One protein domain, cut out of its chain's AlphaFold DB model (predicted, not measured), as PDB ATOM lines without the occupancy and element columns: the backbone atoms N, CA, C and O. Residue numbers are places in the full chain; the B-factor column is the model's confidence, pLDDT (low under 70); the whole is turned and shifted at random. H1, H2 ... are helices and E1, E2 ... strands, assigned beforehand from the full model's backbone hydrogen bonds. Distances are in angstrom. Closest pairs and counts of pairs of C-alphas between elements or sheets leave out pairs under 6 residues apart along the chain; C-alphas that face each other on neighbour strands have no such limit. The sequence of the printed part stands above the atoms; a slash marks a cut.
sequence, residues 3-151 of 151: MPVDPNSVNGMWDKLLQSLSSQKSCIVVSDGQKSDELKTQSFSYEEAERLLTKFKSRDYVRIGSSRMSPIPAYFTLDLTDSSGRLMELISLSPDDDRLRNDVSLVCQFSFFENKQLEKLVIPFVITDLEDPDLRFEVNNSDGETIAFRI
ATOM      1  N   MET A   3     -24.709 -34.528  15.031       90.00
ATOM      2  CA  MET A   3     -25.909 -33.692  15.021       90.00
ATOM      3  C   MET A   3     -27.006 -34.326  15.890       90.00
ATOM      4  O   MET A   3     -27.276 -35.518  15.727       90.00
ATOM      5  N   PRO A   4     -27.643 -33.567  16.797       93.69
ATOM      6  CA  PRO A   4     -28.912 -33.948  17.407       93.69
ATOM      7  C   PRO A   4     -30.011 -34.079  16.348       93.69
ATOM      8  O   PRO A   4     -30.201 -33.181  15.533       93.69
ATOM      9  N   VAL A   5     -30.739 -35.194  16.348       95.00
ATOM     10  CA  VAL A   5     -31.839 -35.442  15.402       95.00
ATOM     11  C   VAL A   5     -33.136 -35.770  16.123       95.00
ATOM     12  O   VAL A   5     -33.121 -36.299  17.238       95.00
ATOM     13  N   ASP A   6     -34.262 -35.492  15.465       96.38
ATOM     14  CA  ASP A   6     -35.568 -35.968  15.906       96.38
ATOM     15  C   ASP A   6     -35.665 -37.491  15.692       96.38
ATOM     16  O   ASP A   6     -35.638 -37.942  14.538       96.38
ATOM     17  N   PRO A   7     -35.790 -38.305  16.755       95.81
ATOM     18  CA  PRO A   7     -35.872 -39.756  16.611       95.81
ATOM     19  C   PRO A   7     -37.126 -40.234  15.865       95.81
ATOM     20  O   PRO A   7     -37.105 -41.330  15.311       95.81
ATOM     21  N   ASN A   8     -38.194 -39.433  15.786       95.56
ATOM     22  CA  ASN A   8     -39.394 -39.760  15.010       95.56
ATOM     23  C   ASN A   8     -39.219 -39.494  13.509       95.56
ATOM     24  O   ASN A   8     -39.957 -40.046  12.697       95.56
ATOM     25  N   SER A   9     -38.231 -38.680  13.126       94.12
ATOM     26  CA  SER A   9     -37.921 -38.388  11.719       94.12
ATOM     27  C   SER A   9     -37.018 -39.436  11.055       94.12
ATOM     28  O   SER A   9     -36.862 -39.441   9.833       94.12
ATOM     29  N   VAL A  10     -36.418 -40.339  11.842       93.31
ATOM     30  CA  VAL A  10     -35.464 -41.347  11.366       93.31
ATOM     31  C   VAL A  10     -35.951 -42.752  11.716       93.31
ATOM     32  O   VAL A  10     -35.967 -43.156  12.877       93.31
ATOM     33  N   ASN A  11     -36.273 -43.542  10.689       93.00
ATOM     34  CA  ASN A  11     -36.727 -44.923  10.863       93.00
ATOM     35  C   ASN A  11     -35.728 -45.766  11.678       93.00
ATOM     36  O   ASN A  11     -34.531 -45.810  11.378       93.00
ATOM     37  N   GLY A  12     -36.244 -46.454  12.701       94.69
ATOM     38  CA  GLY A  12     -35.466 -47.325  13.588       94.69
ATOM     39  C   GLY A  12     -34.548 -46.591  14.571       94.69
ATOM     40  O   GLY A  12     -33.741 -47.240  15.233       94.69
ATOM     41  N   MET A  13     -34.624 -45.257  14.689       95.88
ATOM     42  CA  MET A  13     -33.764 -44.514  15.620       95.88
ATOM     43  C   MET A  13     -34.028 -44.887  17.081       95.88
ATOM     44  O   MET A  13     -33.086 -44.993  17.858       95.88
ATOM     45  N   TRP A  14     -35.285 -45.152  17.441       96.75
ATOM     46  CA  TRP A  14     -35.640 -45.617  18.781       96.75
ATOM     47  C   TRP A  14     -34.986 -46.958  19.130       96.75
ATOM     48  O   TRP A  14     -34.388 -47.077  20.196       96.75
ATOM     49  N   ASP A  15     -35.012 -47.933  18.221       96.44
ATOM     50  CA  ASP A  15     -34.394 -49.245  18.456       96.44
ATOM     51  C   ASP A  15     -32.868 -49.130  18.558       96.44
ATOM     52  O   ASP A  15     -32.231 -49.738  19.419       96.44
ATOM     53  N   LYS A  16     -32.268 -48.278  17.718       96.06
ATOM     54  CA  LYS A  16     -30.836 -47.968  17.796       96.06
ATOM     55  C   LYS A  16     -30.470 -47.275  19.105       96.06
ATOM     56  O   LYS A  16     -29.397 -47.540  19.645       96.06
ATOM     57  N   LEU A  17     -31.319 -46.375  19.601       96.06
ATOM     58  CA  LEU A  17     -31.099 -45.691  20.873       96.06
ATOM     59  C   LEU A  17     -31.144 -46.691  22.028       96.06
ATOM     60  O   LEU A  17     -30.244 -46.673  22.863       96.06
ATOM     61  N   LEU A  18     -32.130 -47.592  22.035       95.62
ATOM     62  CA  LEU A  18     -32.222 -48.678  23.012       95.62
ATOM     63  C   LEU A  18     -30.929 -49.500  23.037       95.62
ATOM     64  O   LEU A  18     -30.316 -49.676  24.087       95.62
ATOM     65  N   GLN A  19     -30.462 -49.925  21.859       93.88
ATOM     66  CA  GLN A  19     -29.210 -50.665  21.733       93.88
ATOM     67  C   GLN A  19     -28.002 -49.857  22.228       93.88
ATOM     68  O   GLN A  19     -27.128 -50.410  22.898       93.88
ATOM     69  N   SER A  20     -27.926 -48.563  21.905       93.31
ATOM     70  CA  SER A  20     -26.846 -47.676  22.353       93.31
ATOM     71  C   SER A  20     -26.817 -47.559  23.878       93.31
ATOM     72  O   SER A  20     -25.773 -47.815  24.473       93.31
ATOM     73  N   LEU A  21     -27.954 -47.276  24.517       92.75
ATOM     74  CA  LEU A  21     -28.062 -47.155  25.974       92.75
ATOM     75  C   LEU A  21     -27.644 -48.443  26.700       92.75
ATOM     76  O   LEU A  21     -26.991 -48.383  27.742       92.75
ATOM     77  N   SER A  22     -27.959 -49.610  26.131       91.00
ATOM     78  CA  SER A  22     -27.589 -50.901  26.722       91.00
ATOM     79  C   SER A  22     -26.157 -51.362  26.433       91.00
ATOM     80  O   SER A  22     -25.682 -52.302  27.066       91.00
ATOM     81  N   SER A  23     -25.453 -50.751  25.475       88.06
ATOM     82  CA  SER A  23     -24.117 -51.207  25.041       88.06
ATOM     83  C   SER A  23     -22.999 -50.199  25.283       88.06
ATOM     84  O   SER A  23     -21.829 -50.580  25.351       88.06
ATOM     85  N   GLN A  24     -23.331 -48.918  25.416       87.12
ATOM     86  CA  GLN A  24     -22.371 -47.843  25.593       87.12
ATOM     87  C   GLN A  24     -22.427 -47.314  27.019       87.12
ATOM     88  O   GLN A  24     -23.488 -47.157  27.619       87.12
ATOM     89  N   LYS A  25     -21.249 -47.005  27.556       87.94
ATOM     90  CA  LYS A  25     -21.146 -46.257  28.801       87.94
ATOM     91  C   LYS A  25     -21.642 -44.836  28.563       87.94
ATOM     92  O   LYS A  25     -21.203 -44.181  27.620       87.94
ATOM     93  N   SER A  26     -22.534 -44.380  29.424       88.31
ATOM     94  CA  SER A  26     -23.068 -43.025  29.393       88.31
ATOM     95  C   SER A  26     -23.296 -42.522  30.814       88.31
ATOM     96  O   SER A  26     -23.120 -43.263  31.783       88.31
ATOM     97  N   CYS A  27     -23.605 -41.239  30.927       90.75
ATOM     98  CA  CYS A  27     -23.765 -40.530  32.181       90.75
ATOM     99  C   CYS A  27     -25.120 -39.820  32.171       90.75
ATOM    100  O   CYS A  27     -25.357 -38.981  31.300       90.75
ATOM    101  N   ILE A  28     -26.004 -40.147  33.116       92.06
ATOM    102  CA  ILE A  28     -27.219 -39.353  33.329       92.06
ATOM    103  C   ILE A  28     -26.808 -38.090  34.076       92.06
ATOM    104  O   ILE A  28     -26.252 -38.166  35.166       92.06
ATOM    105  N   VAL A  29     -27.066 -36.939  33.468       94.19
ATOM    106  CA  VAL A  29     -26.766 -35.614  34.019       94.19
ATOM    107  C   VAL A  29     -28.022 -35.003  34.619       94.19
ATOM    108  O   VAL A  29     -27.983 -34.439  35.710       94.19
ATOM    109  N   VAL A  30     -29.148 -35.147  33.920       95.38
ATOM    110  CA  VAL A  30     -30.470 -34.697  34.358       95.38
ATOM    111  C   VAL A  30     -31.451 -35.849  34.191       95.38
ATOM    112  O   VAL A  30     -31.442 -36.485  33.137       95.38
ATOM    113  N   SER A  31     -32.273 -36.092  35.212       94.50
ATOM    114  CA  SER A  31     -33.401 -37.030  35.182       94.50
ATOM    115  C   SER A  31     -34.614 -36.390  35.838       94.50
ATOM    116  O   SER A  31     -34.494 -35.794  36.908       94.50
ATOM    117  N   ASP A  32     -35.785 -36.524  35.217       95.25
ATOM    118  CA  ASP A  32     -37.051 -35.938  35.674       95.25
ATOM    119  C   ASP A  32     -36.939 -34.448  36.067       95.25
ATOM    120  O   ASP A  32     -37.572 -33.972  37.011       95.25
ATOM    121  N   GLY A  33     -36.121 -33.692  35.332       95.88
ATOM    122  CA  GLY A  33     -35.933 -32.256  35.544       95.88
ATOM    123  C   GLY A  33     -35.110 -31.885  36.778       95.88
ATOM    124  O   GLY A  33     -35.193 -30.737  37.225       95.88
ATOM    125  N   GLN A  34     -34.339 -32.834  37.313       95.12
ATOM    126  CA  GLN A  34     -33.408 -32.664  38.429       95.12
ATOM    127  C   GLN A  34     -31.997 -33.091  38.018       95.12
ATOM    128  O   GLN A  34     -31.825 -34.041  37.248       95.12
ATOM    129  N   LYS A  35     -30.973 -32.410  38.545       93.25
ATOM    130  CA  LYS A  35     -29.583 -32.859  38.397       93.25
ATOM    131  C   LYS A  35     -29.424 -34.235  39.040       93.25
ATOM    132  O   LYS A  35     -29.927 -34.477  40.131       93.25
ATOM    133  N   SER A  36     -28.700 -35.128  38.379       90.31
ATOM    134  CA  SER A  36     -28.319 -36.406  38.978       90.31
ATOM    135  C   SER A  36     -27.228 -36.192  40.032       90.31
ATOM    136  O   SER A  36     -26.188 -35.606  39.731       90.31
ATOM    137  N   ASP A  37     -27.455 -36.689  41.252       77.88
ATOM    138  CA  ASP A  37     -26.500 -36.586  42.370       77.88
ATOM    139  C   ASP A  37     -25.233 -37.424  42.139       77.88
ATOM    140  O   ASP A  37     -24.137 -37.063  42.569       77.88
ATOM    141  N   GLU A  38     -25.370 -38.541  41.423       73.25
ATOM    142  CA  GLU A  38     -24.277 -39.457  41.116       73.25
ATOM    143  C   GLU A  38     -24.094 -39.584  39.600       73.25
ATOM    144  O   GLU A  38     -24.791 -40.344  38.927       73.25
ATOM    145  N   LEU A  39     -23.099 -38.875  39.061       70.38
ATOM    146  CA  LEU A  39     -22.675 -38.982  37.663       70.38
ATOM    147  C   LEU A  39     -21.887 -40.287  37.434       70.38
ATOM    148  O   LEU A  39     -20.678 -40.291  37.192       70.38
ATOM    149  N   LYS A  40     -22.557 -41.434  37.577       64.81
ATOM    150  CA  LYS A  40     -21.961 -42.757  37.356       64.81
ATOM    151  C   LYS A  40     -21.948 -43.082  35.872       64.81
ATOM    152  O   LYS A  40     -22.984 -43.128  35.218       64.81
ATOM    153  N   THR A  41     -20.758 -43.359  35.347       78.12
ATOM    154  CA  THR A  41     -20.610 -43.823  33.968       78.12
ATOM    155  C   THR A  41     -20.857 -45.326  33.894       78.12
ATOM    156  O   THR A  41     -19.998 -46.128  34.272       78.12
ATOM    157  N   GLN A  42     -22.014 -45.722  33.379       79.25
ATOM    158  CA  GLN A  42     -22.379 -47.126  33.219       79.25
ATOM    159  C   GLN A  42     -23.162 -47.350  31.927       79.25
ATOM    160  O   GLN A  42     -23.686 -46.413  31.327       79.25
ATOM    161  N   SER A  43     -23.175 -48.595  31.461       83.81
ATOM    162  CA  SER A  43     -24.192 -49.049  30.514       83.81
ATOM    163  C   SER A  43     -25.468 -49.341  31.289       83.81
ATOM    164  O   SER A  43     -25.392 -49.886  32.393       83.81
ATOM    165  N   PHE A  44     -26.620 -49.033  30.708       88.06
ATOM    166  CA  PHE A  44     -27.898 -49.382  31.312       88.06
ATOM    167  C   PHE A  44     -28.193 -50.862  31.103       88.06
ATOM    168  O   PHE A  44     -27.891 -51.431  30.050       88.06
ATOM    169  N   SER A  45     -28.829 -51.497  32.081       92.06
ATOM    170  CA  SER A  45     -29.535 -52.743  31.805       92.06
ATOM    171  C   SER A  45     -30.596 -52.505  30.725       92.06
ATOM    172  O   SER A  45     -31.044 -51.380  30.491       92.06
ATOM    173  N   TYR A  46     -31.004 -53.573  30.045       92.94
ATOM    174  CA  TYR A  46     -32.039 -53.477  29.017       92.94
ATOM    175  C   TYR A  46     -33.341 -52.872  29.577       92.94
ATOM    176  O   TYR A  46     -33.914 -51.977  28.968       92.94
ATOM    177  N   GLU A  47     -33.740 -53.275  30.788       93.81
ATOM    178  CA  GLU A  47     -34.938 -52.752  31.455       93.81
ATOM    179  C   GLU A  47     -34.817 -51.256  31.801       93.81
ATOM    180  O   GLU A  47     -35.756 -50.489  31.583       93.81
ATOM    181  N   GLU A  48     -33.664 -50.805  32.304       92.44
ATOM    182  CA  GLU A  48     -33.417 -49.377  32.557       92.44
ATOM    183  C   GLU A  48     -33.462 -48.564  31.260       92.44
ATOM    184  O   GLU A  48     -34.069 -47.492  31.223       92.44
ATOM    185  N   ALA A  49     -32.872 -49.089  30.183       93.75
ATOM    186  CA  ALA A  49     -32.890 -48.446  28.880       93.75
ATOM    187  C   ALA A  49     -34.318 -48.355  28.308       93.75
ATOM    188  O   ALA A  49     -34.705 -47.299  27.811       93.75
ATOM    189  N   GLU A  50     -35.138 -49.405  28.430       95.75
ATOM    190  CA  GLU A  50     -36.550 -49.380  28.017       95.75
ATOM    191  C   GLU A  50     -37.380 -48.368  28.817       95.75
ATOM    192  O   GLU A  50     -38.189 -47.627  28.243       95.75
ATOM    193  N   ARG A  51     -37.166 -48.290  30.136       94.19
ATOM    194  CA  ARG A  51     -37.816 -47.285  30.991       94.19
ATOM    195  C   ARG A  51     -37.437 -45.871  30.556       94.19
ATOM    196  O   ARG A  51     -38.313 -45.019  30.426       94.19
ATOM    197  N   LEU A  52     -36.160 -45.631  30.266       93.56
ATOM    198  CA  LEU A  52     -35.664 -44.337  29.800       93.56
ATOM    199  C   LEU A  52     -36.210 -43.973  28.414       93.56
ATOM    200  O   LEU A  52     -36.637 -42.843  28.198       93.56
ATOM    201  N   LEU A  53     -36.307 -44.939  27.497       95.69
ATOM    202  CA  LEU A  53     -36.979 -44.748  26.209       95.69
ATOM    203  C   LEU A  53     -38.449 -44.378  26.374       95.69
ATOM    204  O   LEU A  53     -38.955 -43.537  25.634       95.69
ATOM    205  N   THR A  54     -39.141 -45.021  27.313       95.88
ATOM    206  CA  THR A  54     -40.548 -44.725  27.599       95.88
ATOM    207  C   THR A  54     -40.698 -43.289  28.083       95.88
ATOM    208  O   THR A  54     -41.553 -42.573  27.565       95.88
ATOM    209  N   LYS A  55     -39.814 -42.840  28.987       94.69
ATOM    210  CA  LYS A  55     -39.746 -41.434  29.397       94.69
ATOM    211  C   LYS A  55     -39.492 -40.522  28.206       94.69
ATOM    212  O   LYS A  55     -40.203 -39.550  28.043       94.69
ATOM    213  N   PHE A  56     -38.521 -40.836  27.349       96.81
ATOM    214  CA  PHE A  56     -38.206 -39.984  26.202       96.81
ATOM    215  C   PHE A  56     -39.409 -39.833  25.276       96.81
ATOM    216  O   PHE A  56     -39.772 -38.723  24.908       96.81
ATOM    217  N   LYS A  57     -40.078 -40.940  24.949       96.56
ATOM    218  CA  LYS A  57     -41.252 -40.950  24.066       96.56
ATOM    219  C   LYS A  57     -42.453 -40.176  24.617       96.56
ATOM    220  O   LYS A  57     -43.338 -39.855  23.833       96.56
ATOM    221  N   SER A  58     -42.510 -39.901  25.922       95.88
ATOM    222  CA  SER A  58     -43.611 -39.155  26.538       95.88
ATOM    223  C   SER A  58     -43.370 -37.646  26.644       95.88
ATOM    224  O   SER A  58     -44.220 -36.961  27.199       95.88
ATOM    225  N   ARG A  59     -42.218 -37.134  26.191       96.19
ATOM    226  CA  ARG A  59     -41.837 -35.715  26.313       96.19
ATOM    227  C   ARG A  59     -42.217 -34.928  25.066       96.19
ATOM    228  O   ARG A  59     -42.257 -35.486  23.969       96.19
ATOM    229  N   ASP A  60     -42.423 -33.624  25.234       96.06
ATOM    230  CA  ASP A  60     -42.833 -32.727  24.146       96.06
ATOM    231  C   ASP A  60     -41.755 -32.593  23.068       96.06
ATOM    232  O   ASP A  60     -42.047 -32.500  21.875       96.06
ATOM    233  N   TYR A  61     -40.491 -32.587  23.490       97.69
ATOM    234  CA  TYR A  61     -39.353 -32.409  22.604       97.69
ATOM    235  C   TYR A  61     -38.225 -33.366  22.973       97.69
ATOM    236  O   TYR A  61     -37.802 -33.433  24.127       97.69
ATOM    237  N   VAL A  62     -37.708 -34.093  21.980       98.06
ATOM    238  CA  VAL A  62     -36.653 -35.100  22.156       98.06
ATOM    239  C   VAL A  62     -35.623 -34.961  21.055       98.06
ATOM    240  O   VAL A  62     -35.978 -34.946  19.874       98.06
ATOM    241  N   ARG A  63     -34.339 -34.952  21.409       97.69
ATOM    242  CA  ARG A  63     -33.256 -35.015  20.428       97.69
ATOM    243  C   ARG A  63     -32.203 -36.029  20.822       97.69
ATOM    244  O   ARG A  63     -31.744 -36.092  21.961       97.69
ATOM    245  N   ILE A  64     -31.814 -36.819  19.828       97.06
ATOM    246  CA  ILE A  64     -30.821 -37.876  19.957       97.06
ATOM    247  C   ILE A  64     -29.583 -37.448  19.183       97.06
ATOM    248  O   ILE A  64     -29.627 -37.337  17.959       97.06
ATOM    249  N   GLY A  65     -28.478 -37.199  19.882       95.56
ATOM    250  CA  GLY A  65     -27.175 -37.029  19.255       95.56
ATOM    251  C   GLY A  65     -26.861 -38.211  18.344       95.56
ATOM    252  O   GLY A  65     -27.071 -39.376  18.690       95.56
ATOM    253  N   SER A  66     -26.391 -37.924  17.136       94.00
ATOM    254  CA  SER A  66     -26.053 -38.956  16.167       94.00
ATOM    255  C   SER A  66     -24.794 -38.613  15.389       94.00
ATOM    256  O   SER A  66     -24.543 -37.463  15.034       94.00
ATOM    257  N   SER A  67     -24.007 -39.641  15.074       92.94
ATOM    258  CA  SER A  67     -22.928 -39.582  14.092       92.94
ATOM    259  C   SER A  67     -23.090 -40.733  13.113       92.94
ATOM    260  O   SER A  67     -23.206 -41.887  13.521       92.94
ATOM    261  N   ARG A  68     -23.105 -40.428  11.810       88.81
ATOM    262  CA  ARG A  68     -23.297 -41.425  10.737       88.81
ATOM    263  C   ARG A  68     -24.523 -42.334  10.970       88.81
ATOM    264  O   ARG A  68     -24.454 -43.529  10.710       88.81
ATOM    265  N   MET A  69     -25.638 -41.767  11.442       85.50
ATOM    266  CA  MET A  69     -26.901 -42.480  11.723       85.50
ATOM    267  C   MET A  69     -26.841 -43.507  12.866       85.50
ATOM    268  O   MET A  69     -27.748 -44.342  12.992       85.50
ATOM    269  N   SER A  70     -25.799 -43.438  13.695       91.25
ATOM    270  CA  SER A  70     -25.686 -44.165  14.957       91.25
ATOM    271  C   SER A  70     -25.897 -43.191  16.117       91.25
ATOM    272  O   SER A  70     -25.294 -42.112  16.088       91.25
ATOM    273  N   PRO A  71     -26.739 -43.519  17.111       94.38
ATOM    274  CA  PRO A  71     -26.867 -42.728  18.328       94.38
ATOM    275  C   PRO A  71     -25.532 -42.623  19.059       94.38
ATOM    276  O   PRO A  71     -24.827 -43.621  19.225       94.38
ATOM    277  N   ILE A  72     -25.181 -41.402  19.447       93.62
ATOM    278  CA  ILE A  72     -24.062 -41.091  20.333       93.62
ATOM    279  C   ILE A  72     -24.518 -39.929  21.223       93.62
ATOM    280  O   ILE A  72     -25.009 -38.946  20.668       93.62
ATOM    281  N   PRO A  73     -24.342 -39.981  22.557       93.06
ATOM    282  CA  PRO A  73     -24.701 -38.858  23.417       93.06
ATOM    283  C   PRO A  73     -24.039 -37.537  22.961       93.06
ATOM    284  O   PRO A  73     -22.941 -37.555  22.396       93.06
ATOM    285  N   ALA A  74     -24.626 -36.364  23.207       95.00
ATOM    286  CA  ALA A  74     -25.751 -36.132  24.109       95.00
ATOM    287  C   ALA A  74     -27.134 -36.556  23.588       95.00
ATOM    288  O   ALA A  74     -27.467 -36.359  22.419       95.00
ATOM    289  N   TYR A  75     -27.959 -37.085  24.491       96.31
ATOM    290  CA  TYR A  75     -29.394 -37.290  24.291       96.31
ATOM    291  C   TYR A  75     -30.154 -36.426  25.283       96.31
ATOM    292  O   TYR A  75     -29.774 -36.389  26.452       96.31
ATOM    293  N   PHE A  76     -31.215 -35.754  24.851       97.81
ATOM    294  CA  PHE A  76     -31.940 -34.868  25.751       97.81
ATOM    295  C   PHE A  76     -33.415 -34.732  25.414       97.81
ATOM    296  O   PHE A  76     -33.844 -34.949  24.275       97.81
ATOM    297  N   THR A  77     -34.181 -34.341  26.427       98.44
ATOM    298  CA  THR A  77     -35.615 -34.091  26.308       98.44
ATOM    299  C   THR A  77     -36.029 -32.850  27.073       98.44
ATOM    300  O   THR A  77     -35.486 -32.582  28.146       98.44
ATOM    301  N   LEU A  78     -37.049 -32.159  26.579       98.31
ATOM    302  CA  LEU A  78     -37.635 -30.995  27.229       98.31
ATOM    303  C   LEU A  78     -39.141 -31.183  27.396       98.31
ATOM    304  O   LEU A  78     -39.788 -31.762  26.521       98.31
ATOM    305  N   ASP A  79     -39.670 -30.612  28.473       97.94
ATOM    306  CA  ASP A  79     -41.085 -30.257  28.560       97.94
ATOM    307  C   ASP A  79     -41.222 -28.795  28.119       97.94
ATOM    308  O   ASP A  79     -40.420 -27.938  28.520       97.94
ATOM    309  N   LEU A  80     -42.209 -28.510  27.272       96.81
ATOM    310  CA  LEU A  80     -42.455 -27.188  26.701       96.81
ATOM    311  C   LEU A  80     -43.807 -26.659  27.188       96.81
ATOM    312  O   LEU A  80     -44.832 -27.326  27.092       96.81
ATOM    313  N   THR A  81     -43.822 -25.429  27.690       94.69
ATOM    314  CA  THR A  81     -45.026 -24.751  28.192       94.69
ATOM    315  C   THR A  81     -45.038 -23.307  27.711       94.69
ATOM    316  O   THR A  81     -44.132 -22.545  28.032       94.69
ATOM    317  N   ASP A  82     -46.046 -22.924  26.927       89.75
ATOM    318  CA  ASP A  82     -46.162 -21.602  26.295       89.75
ATOM    319  C   ASP A  82     -44.873 -21.178  25.554       89.75
ATOM    320  O   ASP A  82     -44.587 -21.685  24.466       89.75
ATOM    321  N   SER A  83     -44.084 -20.275  26.152       94.75
ATOM    322  CA  SER A  83     -42.785 -19.791  25.660       94.75
ATOM    323  C   SER A  83     -41.584 -20.256  26.499       94.75
ATOM    324  O   SER A  83     -40.456 -19.800  26.303       94.75
ATOM    325  N   SER A  84     -41.792 -21.173  27.440       97.12
ATOM    326  CA  SER A  84     -40.772 -21.703  28.345       97.12
ATOM    327  C   SER A  84     -40.515 -23.190  28.119       97.12
ATOM    328  O   SER A  84     -41.416 -23.968  27.816       97.12
ATOM    329  N   GLY A  85     -39.268 -23.602  28.314       97.88
ATOM    330  CA  GLY A  85     -38.844 -24.995  28.288       97.88
ATOM    331  C   GLY A  85     -38.141 -25.372  29.583       97.88
ATOM    332  O   GLY A  85     -37.469 -24.541  30.202       97.88
ATOM    333  N   ARG A  86     -38.258 -26.636  29.983       98.06
ATOM    334  CA  ARG A  86     -37.488 -27.218  31.086       98.06
ATOM    335  C   ARG A  86     -36.748 -28.448  30.587       98.06
ATOM    336  O   ARG A  86     -37.354 -29.328  29.982       98.06
ATOM    337  N   LEU A  87     -35.443 -28.513  30.846       98.31
ATOM    338  CA  LEU A  87     -34.646 -29.703  30.566       98.31
ATOM    339  C   LEU A  87     -35.058 -30.827  31.516       98.31
ATOM    340  O   LEU A  87     -34.896 -30.694  32.726       98.31
ATOM    341  N   MET A  88     -35.584 -31.917  30.958       97.88
ATOM    342  CA  MET A  88     -36.124 -33.040  31.729       97.88
ATOM    343  C   MET A  88     -35.164 -34.214  31.810       97.88
ATOM    344  O   MET A  88     -35.022 -34.809  32.871       97.88
ATOM    345  N   GLU A  89     -34.484 -34.521  30.711       96.75
ATOM    346  CA  GLU A  89     -33.493 -35.588  30.649       96.75
ATOM    347  C   GLU A  89     -32.278 -35.072  29.883       96.75
ATOM    348  O   GLU A  89     -32.428 -34.418  28.847       96.75
ATOM    349  N   LEU A  90     -31.080 -35.379  30.373       96.62
ATOM    350  CA  LEU A  90     -29.823 -35.149  29.665       96.62
ATOM    351  C   LEU A  90     -28.887 -36.313  29.948       96.62
ATOM    352  O   LEU A  90     -28.464 -36.522  31.084       96.62
ATOM    353  N   ILE A  91     -28.540 -37.049  28.900       95.00
ATOM    354  CA  ILE A  91     -27.583 -38.148  28.939       95.00
ATOM    355  C   ILE A  91     -26.355 -37.699  28.164       95.00
ATOM    356  O   ILE A  91     -26.449 -37.441  26.966       95.00
ATOM    357  N   SER A  92     -25.213 -37.628  28.837       94.19
ATOM    358  CA  SER A  92     -23.917 -37.310  28.243       94.19
ATOM    359  C   SER A  92     -23.069 -38.570  28.049       94.19
ATOM    360  O   SER A  92     -23.339 -39.639  28.601       94.19
ATOM    361  N   LEU A  93     -22.015 -38.449  27.244       90.50
ATOM    362  CA  LEU A  93     -21.012 -39.495  27.065       90.50
ATOM    363  C   LEU A  93     -20.042 -39.560  28.257       90.50
ATOM    364  O   LEU A  93     -19.508 -40.626  28.553       90.50
ATOM    365  N   SER A  94     -19.794 -38.428  28.918       86.56
ATOM    366  CA  SER A  94     -18.797 -38.282  29.981       86.56
ATOM    367  C   SER A  94     -19.259 -37.239  31.003       86.56
ATOM    368  O   SER A  94     -19.900 -36.272  30.604       86.56
ATOM    369  N   PRO A  95     -18.921 -37.389  32.295       82.75
ATOM    370  CA  PRO A  95     -19.200 -36.376  33.312       82.75
ATOM    371  C   PRO A  95     -18.229 -35.183  33.294       82.75
ATOM    372  O   PRO A  95     -18.322 -34.332  34.167       82.75
ATOM    373  N   ASP A  96     -17.274 -35.150  32.363       88.94
ATOM    374  CA  ASP A  96     -16.281 -34.077  32.238       88.94
ATOM    375  C   ASP A  96     -16.928 -32.700  32.002       88.94
ATOM    376  O   ASP A  96     -17.808 -32.570  31.150       88.94
ATOM    377  N   ASP A  97     -16.471 -31.676  32.724       86.75
ATOM    378  CA  ASP A  97     -17.098 -30.348  32.730       86.75
ATOM    379  C   ASP A  97     -17.095 -29.686  31.344       86.75
ATOM    380  O   ASP A  97     -18.117 -29.144  30.914       86.75
ATOM    381  N   ASP A  98     -15.989 -29.778  30.595       90.62
ATOM    382  CA  ASP A  98     -15.915 -29.227  29.237       90.62
ATOM    383  C   ASP A  98     -16.864 -29.972  28.298       90.62
ATOM    384  O   ASP A  98     -17.521 -29.372  27.436       90.62
ATOM    385  N   ARG A  99     -16.993 -31.292  28.470       90.50
ATOM    386  CA  ARG A  99     -17.977 -32.071  27.719       90.50
ATOM    387  C   ARG A  99     -19.408 -31.663  28.060       90.50
ATOM    388  O   ARG A  99     -20.202 -31.468  27.140       90.50
ATOM    389  N   LEU A 100     -19.734 -31.516  29.340       91.56
ATOM    390  CA  LEU A 100     -21.062 -31.101  29.791       91.56
ATOM    391  C   LEU A 100     -21.412 -29.705  29.278       91.56
ATOM    392  O   LEU A 100     -22.527 -29.501  28.802       91.56
ATOM    393  N   ARG A 101     -20.458 -28.769  29.284       93.56
ATOM    394  CA  ARG A 101     -20.633 -27.430  28.706       93.56
ATOM    395  C   ARG A 101     -20.989 -27.492  27.226       93.56
ATOM    396  O   ARG A 101     -21.944 -26.844  26.804       93.56
ATOM    397  N   ASN A 102     -20.291 -28.324  26.458       93.31
ATOM    398  CA  ASN A 102     -20.603 -28.531  25.044       93.31
ATOM    399  C   ASN A 102     -21.986 -29.166  24.836       93.31
ATOM    400  O   ASN A 102     -22.745 -28.726  23.975       93.31
ATOM    401  N   ASP A 103     -22.332 -30.180  25.629       94.88
ATOM    402  CA  ASP A 103     -23.626 -30.855  25.528       94.88
ATOM    403  C   ASP A 103     -24.785 -29.904  25.893       94.88
ATOM    404  O   ASP A 103     -25.803 -29.891  25.203       94.88
ATOM    405  N   VAL A 104     -24.628 -29.051  26.913       95.50
ATOM    406  CA  VAL A 104     -25.626 -28.029  27.278       95.50
ATOM    407  C   VAL A 104     -25.712 -26.919  26.230       95.50
ATOM    408  O   VAL A 104     -26.813 -26.499  25.884       95.50
ATOM    409  N   SER A 105     -24.583 -26.465  25.681       95.19
ATOM    410  CA  SER A 105     -24.579 -25.495  24.580       95.19
ATOM    411  C   SER A 105     -25.384 -26.021  23.384       95.19
ATOM    412  O   SER A 105     -26.271 -25.329  22.882       95.19
ATOM    413  N   LEU A 106     -25.186 -27.293  23.015       94.62
ATOM    414  CA  LEU A 106     -25.969 -27.964  21.975       94.62
ATOM    415  C   LEU A 106     -27.463 -28.030  22.312       94.62
ATOM    416  O   LEU A 106     -28.291 -27.767  21.440       94.62
ATOM    417  N   VAL A 107     -27.815 -28.369  23.558       96.94
ATOM    418  CA  VAL A 107     -29.210 -28.364  24.022       96.94
ATOM    419  C   VAL A 107     -29.820 -26.989  23.775       96.94
ATOM    420  O   VAL A 107     -30.839 -26.900  23.092       96.94
ATOM    421  N   CYS A 108     -29.191 -25.919  24.259       96.94
ATOM    422  CA  CYS A 108     -29.678 -24.552  24.095       96.94
ATOM    423  C   CYS A 108     -29.852 -24.185  22.617       96.94
ATOM    424  O   CYS A 108     -30.958 -23.848  22.194       96.94
ATOM    425  N   GLN A 109     -28.799 -24.335  21.814       94.38
ATOM    426  CA  GLN A 109     -28.807 -23.968  20.398       94.38
ATOM    427  C   GLN A 109     -29.935 -24.651  19.629       94.38
ATOM    428  O   GLN A 109     -30.718 -23.983  18.957       94.38
ATOM    429  N   PHE A 110     -30.075 -25.971  19.764       95.56
ATOM    430  CA  PHE A 110     -31.125 -26.708  19.059       95.56
ATOM    431  C   PHE A 110     -32.518 -26.363  19.580       95.56
ATOM    432  O   PHE A 110     -33.440 -26.182  18.787       95.56
ATOM    433  N   SER A 111     -32.674 -26.213  20.896       96.88
ATOM    434  CA  SER A 111     -33.965 -25.878  21.503       96.88
ATOM    435  C   SER A 111     -34.490 -24.546  20.977       96.88
ATOM    436  O   SER A 111     -35.623 -24.489  20.502       96.88
ATOM    437  N   PHE A 112     -33.666 -23.495  20.988       96.94
ATOM    438  CA  PHE A 112     -34.048 -22.172  20.490       96.94
ATOM    439  C   PHE A 112     -34.098 -22.100  18.958       96.94
ATOM    440  O   PHE A 112     -34.919 -21.361  18.397       96.94
ATOM    441  N   PHE A 113     -33.259 -22.859  18.249       95.38
ATOM    442  CA  PHE A 113     -33.303 -22.897  16.792       95.38
ATOM    443  C   PHE A 113     -34.601 -23.531  16.285       95.38
ATOM    444  O   PHE A 113     -35.235 -22.965  15.395       95.38
ATOM    445  N   GLU A 114     -35.022 -24.664  16.839       95.81
ATOM    446  CA  GLU A 114     -36.178 -25.411  16.333       95.81
ATOM    447  C   GLU A 114     -37.505 -24.923  16.927       95.81
ATOM    448  O   GLU A 114     -38.517 -24.897  16.225       95.81
ATOM    449  N   ASN A 115     -37.504 -24.434  18.171       95.94
ATOM    450  CA  ASN A 115     -38.698 -23.911  18.838       95.94
ATOM    451  C   ASN A 115     -38.680 -22.377  18.819       95.94
ATOM    452  O   ASN A 115     -38.234 -21.722  19.758       95.94
ATOM    453  N   LYS A 116     -39.176 -21.776  17.730       94.38
ATOM    454  CA  LYS A 116     -39.121 -20.312  17.517       94.38
ATOM    455  C   LYS A 116     -39.860 -19.484  18.571       94.38
ATOM    456  O   LYS A 116     -39.496 -18.339  18.792       94.38
ATOM    457  N   GLN A 117     -40.863 -20.076  19.212       94.38
ATOM    458  CA  GLN A 117     -41.646 -19.471  20.293       94.38
ATOM    459  C   GLN A 117     -41.007 -19.625  21.684       94.38
ATOM    460  O   GLN A 117     -41.502 -19.050  22.645       94.38
ATOM    461  N   LEU A 118     -39.916 -20.391  21.803       97.44
ATOM    462  CA  LEU A 118     -39.174 -20.530  23.051       97.44
ATOM    463  C   LEU A 118     -38.405 -19.235  23.347       97.44
ATOM    464  O   LEU A 118     -37.543 -18.820  22.563       97.44
ATOM    465  N   GLU A 119     -38.712 -18.630  24.489       97.31
ATOM    466  CA  GLU A 119     -38.096 -17.417  25.035       97.31
ATOM    467  C   GLU A 119     -37.155 -17.734  26.200       97.31
ATOM    468  O   GLU A 119     -36.161 -17.035  26.388       97.31
ATOM    469  N   LYS A 120     -37.435 -18.803  26.956       97.25
ATOM    470  CA  LYS A 120     -36.673 -19.209  28.142       97.25
ATOM    471  C   LYS A 120     -36.491 -20.725  28.205       97.25
ATOM    472  O   LYS A 120     -37.449 -21.467  28.020       97.25
ATOM    473  N   LEU A 121     -35.297 -21.186  28.569       98.25
ATOM    474  CA  LEU A 121     -34.998 -22.588  28.862       98.25
ATOM    475  C   LEU A 121     -34.351 -22.722  30.246       98.25
ATOM    476  O   LEU A 121     -33.334 -22.091  30.522       98.25
ATOM    477  N   VAL A 122     -34.936 -23.559  31.103       97.62
ATOM    478  CA  VAL A 122     -34.431 -23.864  32.450       97.62
ATOM    479  C   VAL A 122     -33.590 -25.138  32.430       97.62
ATOM    480  O   VAL A 122     -34.067 -26.197  32.011       97.62
ATOM    481  N   ILE A 123     -32.361 -25.039  32.931       97.44
ATOM    482  CA  ILE A 123     -31.406 -26.134  33.118       97.44
ATOM    483  C   ILE A 123     -31.238 -26.347  34.632       97.44
ATOM    484  O   ILE A 123     -30.819 -25.416  35.325       97.44
ATOM    485  N   PRO A 124     -31.530 -27.544  35.173       96.31
ATOM    486  CA  PRO A 124     -31.665 -27.766  36.615       96.31
ATOM    487  C   PRO A 124     -30.319 -27.946  37.336       96.31
ATOM    488  O   PRO A 124     -30.190 -28.764  38.243       96.31
ATOM    489  N   PHE A 125     -29.280 -27.248  36.881       94.50
ATOM    490  CA  PHE A 125     -27.982 -27.166  37.538       94.50
ATOM    491  C   PHE A 125     -27.227 -25.912  37.090       94.50
ATOM    492  O   PHE A 125     -27.458 -25.376  36.002       94.50
ATOM    493  N   VAL A 126     -26.286 -25.463  37.921       93.31
ATOM    494  CA  VAL A 126     -25.372 -24.367  37.586       93.31
ATOM    495  C   VAL A 126     -24.317 -24.852  36.596       93.31
ATOM    496  O   VAL A 126     -23.607 -25.821  36.867       93.31
ATOM    497  N   ILE A 127     -24.196 -24.149  35.474       91.12
ATOM    498  CA  ILE A 127     -23.110 -24.299  34.514       91.12
ATOM    499  C   ILE A 127     -22.613 -22.916  34.092       91.12
ATOM    500  O   ILE A 127     -23.400 -22.024  33.783       91.12
ATOM    501  N   THR A 128     -21.297 -22.727  34.132       88.50
ATOM    502  CA  THR A 128     -20.648 -21.447  33.838       88.50
ATOM    503  C   THR A 128     -19.978 -21.463  32.471       88.50
ATOM    504  O   THR A 128     -19.747 -22.520  31.872       88.50
ATOM    505  N   ASP A 129     -19.645 -20.264  31.990       90.06
ATOM    506  CA  ASP A 129     -18.872 -20.047  30.760       90.06
ATOM    507  C   ASP A 129     -19.571 -20.577  29.497       90.06
ATOM    508  O   ASP A 129     -18.930 -20.989  28.533       90.06
ATOM    509  N   LEU A 130     -20.908 -20.586  29.506       92.31
ATOM    510  CA  LEU A 130     -21.693 -20.740  28.288       92.31
ATOM    511  C   LEU A 130     -21.705 -19.412  27.532       92.31
ATOM    512  O   LEU A 130     -22.118 -18.385  28.071       92.31
ATOM    513  N   GLU A 131     -21.288 -19.461  26.273       91.06
ATOM    514  CA  GLU A 131     -21.296 -18.321  25.363       91.06
ATOM    515  C   GLU A 131     -22.091 -18.685  24.110       91.06
ATOM    516  O   GLU A 131     -21.857 -19.723  23.489       91.06
ATOM    517  N   ASP A 132     -23.034 -17.826  23.737       93.06
ATOM    518  CA  ASP A 132     -23.785 -17.922  22.490       93.06
ATOM    519  C   ASP A 132     -24.200 -16.501  22.067       93.06
ATOM    520  O   ASP A 132     -24.646 -15.729  22.918       93.06
ATOM    521  N   PRO A 133     -24.017 -16.107  20.795       92.69
ATOM    522  CA  PRO A 133     -24.320 -14.747  20.348       92.69
ATOM    523  C   PRO A 133     -25.815 -14.406  20.381       92.69
ATOM    524  O   PRO A 133     -26.153 -13.226  20.470       92.69
ATOM    525  N   ASP A 134     -26.694 -15.410  20.320       93.94
ATOM    526  CA  ASP A 134     -28.142 -15.224  20.219       93.94
ATOM    527  C   ASP A 134     -28.864 -15.462  21.559       93.94
ATOM    528  O   ASP A 134     -30.084 -15.282  21.650       93.94
ATOM    529  N   LEU A 135     -28.132 -15.867  22.608       96.44
ATOM    530  CA  LEU A 135     -28.694 -16.220  23.912       96.44
ATOM    531  C   LEU A 135     -28.027 -15.462  25.062       96.44
ATOM    532  O   LEU A 135     -26.816 -15.267  25.108       96.44
ATOM    533  N   ARG A 136     -28.834 -15.100  26.060       96.25
ATOM    534  CA  ARG A 136     -28.367 -14.598  27.356       96.25
ATOM    535  C   ARG A 136     -28.462 -15.707  28.396       96.25
ATOM    536  O   ARG A 136     -29.520 -16.312  28.543       96.25
ATOM    537  N   PHE A 137     -27.397 -15.923  29.162       96.06
ATOM    538  CA  PHE A 137     -27.375 -16.899  30.252       96.06
ATOM    539  C   PHE A 137     -27.392 -16.206  31.614       96.06
ATOM    540  O   PHE A 137     -26.642 -15.260  31.853       96.06
ATOM    541  N   GLU A 138     -28.236 -16.695  32.514       95.12
ATOM    542  CA  GLU A 138     -28.325 -16.245  33.901       95.12
ATOM    543  C   GLU A 138     -28.221 -17.437  34.848       95.12
ATOM    544  O   GLU A 138     -28.797 -18.496  34.600       95.12
ATOM    545  N   VAL A 139     -27.511 -17.254  35.960       93.06
ATOM    546  CA  VAL A 139     -27.417 -18.258  37.023       93.06
ATOM    547  C   VAL A 139     -28.306 -17.830  38.179       93.06
ATOM    548  O   VAL A 139     -28.093 -16.781  38.791       93.06
ATOM    549  N   ASN A 140     -29.285 -18.666  38.511       89.56
ATOM    550  CA  ASN A 140     -30.082 -18.507  39.714       89.56
ATOM    551  C   ASN A 140     -29.422 -19.287  40.858       89.56
ATOM    552  O   ASN A 140     -29.670 -20.475  41.052       89.56
ATOM    553  N   ASN A 141     -28.578 -18.600  41.632       76.38
ATOM    554  CA  ASN A 141     -27.847 -19.201  42.752       76.38
ATOM    555  C   ASN A 141     -28.756 -19.705  43.887       76.38
ATOM    556  O   ASN A 141     -28.316 -20.528  44.683       76.38
ATOM    557  N   SER A 142     -29.988 -19.201  43.992       79.50
ATOM    558  CA  SER A 142     -30.939 -19.612  45.029       79.50
ATOM    559  C   SER A 142     -31.505 -21.002  44.756       79.50
ATOM    560  O   SER A 142     -31.597 -21.809  45.676       79.50
ATOM    561  N   ASP A 143     -31.812 -21.280  43.489       78.75
ATOM    562  CA  ASP A 143     -32.413 -22.545  43.051       78.75
ATOM    563  C   ASP A 143     -31.381 -23.510  42.437       78.75
ATOM    564  O   ASP A 143     -31.693 -24.659  42.139       78.75
ATOM    565  N   GLY A 144     -30.132 -23.061  42.267       90.88
ATOM    566  CA  GLY A 144     -29.053 -23.860  41.689       90.88
ATOM    567  C   GLY A 144     -29.252 -24.153  40.202       90.88
ATOM    568  O   GLY A 144     -28.743 -25.159  39.717       90.88
ATOM    569  N   GLU A 145     -29.978 -23.299  39.481       95.00
ATOM    570  CA  GLU A 145     -30.352 -23.493  38.076       95.00
ATOM    571  C   GLU A 145     -29.619 -22.505  37.154       95.00
ATOM    572  O   GLU A 145     -29.299 -21.375  37.537       95.00
ATOM    573  N   THR A 146     -29.403 -22.915  35.905       96.38
ATOM    574  CA  THR A 146     -28.979 -22.025  34.815       96.38
ATOM    575  C   THR A 146     -30.165 -21.777  33.900       96.38
ATOM    576  O   THR A 146     -30.898 -22.701  33.549       96.38
ATOM    577  N   ILE A 147     -30.365 -20.530  33.496       96.88
ATOM    578  CA  ILE A 147     -31.466 -20.132  32.630       96.88
ATOM    579  C   ILE A 147     -30.891 -19.493  31.373       96.88
ATOM    580  O   ILE A 147     -30.143 -18.521  31.449       96.88
ATOM    581  N   ALA A 148     -31.261 -20.034  30.218       97.38
ATOM    582  CA  ALA A 148     -30.976 -19.435  28.924       97.38
ATOM    583  C   ALA A 148     -32.201 -18.652  28.439       97.38
ATOM    584  O   ALA A 148     -33.328 -19.147  28.522       97.38
ATOM    585  N   PHE A 149     -31.980 -17.454  27.913       97.25
ATOM    586  CA  PHE A 149     -32.998 -16.575  27.350       97.25
ATOM    587  C   PHE A 149     -32.658 -16.227  25.906       97.25
ATOM    588  O   PHE A 149     -31.492 -16.004  25.583       97.25
ATOM    589  N   ARG A 150     -33.678 -16.121  25.057       95.06
ATOM    590  CA  ARG A 150     -33.534 -15.537  23.720       95.06
ATOM    591  C   ARG A 150     -33.313 -14.022  23.836       95.06
ATOM    592  O   ARG A 150     -33.991 -13.379  24.639       95.06
ATOM    593  N   ILE A 151     -32.381 -13.482  23.047       91.25
ATOM    594  CA  ILE A 151     -32.143 -12.031  22.906       91.25
ATOM    595  C   ILE A 151     -33.044 -11.440  21.814       91.25
ATOM    596  O   ILE A 151     -33.285 -12.130  20.797       91.25
TER     597      ILE A 151
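What this domain is: This is residues 3 to 151 of the 151 residues of an uncharacterized protein of Pseudomonadales bacterium (UniProt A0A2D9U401). A strongly twisted sheet of eight strands curls round one long helix, H3; on the opposite face H1 packs across E4, and H2 packs beside H1 and only grazes the sheet with its residues 52 to 57. The hairpin of E7 and E8 continues the sheet beyond E6. The printed part has 149 residues, with three named helices and eight named strands in the order E1 H1 E2 H2 E3 E4 E5 H3 E6 E7 E8. The sheet is branched at E5 and mixed, with E5 and E6 parallel and the other neighbour pairs antiparallel; the class is mixed, helices and strands. The whole is compact, with a radius of gyration of the C-alphas of 14.5 A, and rounded, spanning 39 by 32 by 25 A.

Where its parts are: The longest strand is E4, residues 70 to 81, 30.4 A from first to last C-alpha; it bends by 73 degrees at residue 73. E5, residues 84 to 92, is 23.0 A long and bends by 55 degrees at residue 89. E3 is residues 61 to 67, 19.8 A. The other strands are E1, residues 3 to 5, from C-alpha 3 at (-25.909, -33.692, 15.021); E2, 27 to 31; E6, 120 to 123; E7, 135 to 140; and E8, 145 to 150, ending with C-alpha 150 at (-33.534, -15.537, 23.720). H3, residues 97 to 114, spans 25.6 A from C-alpha 97 at (-17.098, -30.348, 32.730). H1 is residues 13 to 23, 15.1 A, and H2 residues 46 to 57, 16.3 A.

How they stand to each other: E3, E4 and E5 form a meander, each strand the antiparallel neighbour of the one before: N 63 and O 76 are 2.9 A apart, N 77 and O 89 3.0 A, within hydrogen-bond range. E1 pairs with E3 (N 5 and O 64, 2.9 A). E2 and E6 lie on one side of E5, E4 on the other; N 29 and O 90 are 2.8 A apart, N 87 and O 122 2.9 A. E5, H3 and E6 are a strand-helix-strand unit, two parallel strands with a helix between, its crossover right-handed. E8 pairs with E6 (N 121 and O 148, 2.8 A) and with E7 (N 138 and O 147, 2.8 A). The closest C-alphas of H3 and E4 are those of Asp 103 and Ala 74, 5.9 A. H1 is on the opposite face from H3, at a height over the sheet of 8.5 A; it runs across E4 at 65 degrees on the local plane. H1 and H2 touch, Ser 22 and Tyr 46 having the closest C-alphas, 5.6 A; they run opposite ways at a steep tilt of 36 degrees, only just steep. In H1, H2 and H3 every O i to N i+4 pair is within hydrogen-bond range.

The domain as a whole: The C-alphas farthest apart are those of Asn 11 and Ser 142, 42.9 A. The printed part has no cut. The links from E2 to H2 and from E6 to E7 are long. Mean pLDDT of the printed part is 93.0; residue 40 is under 70.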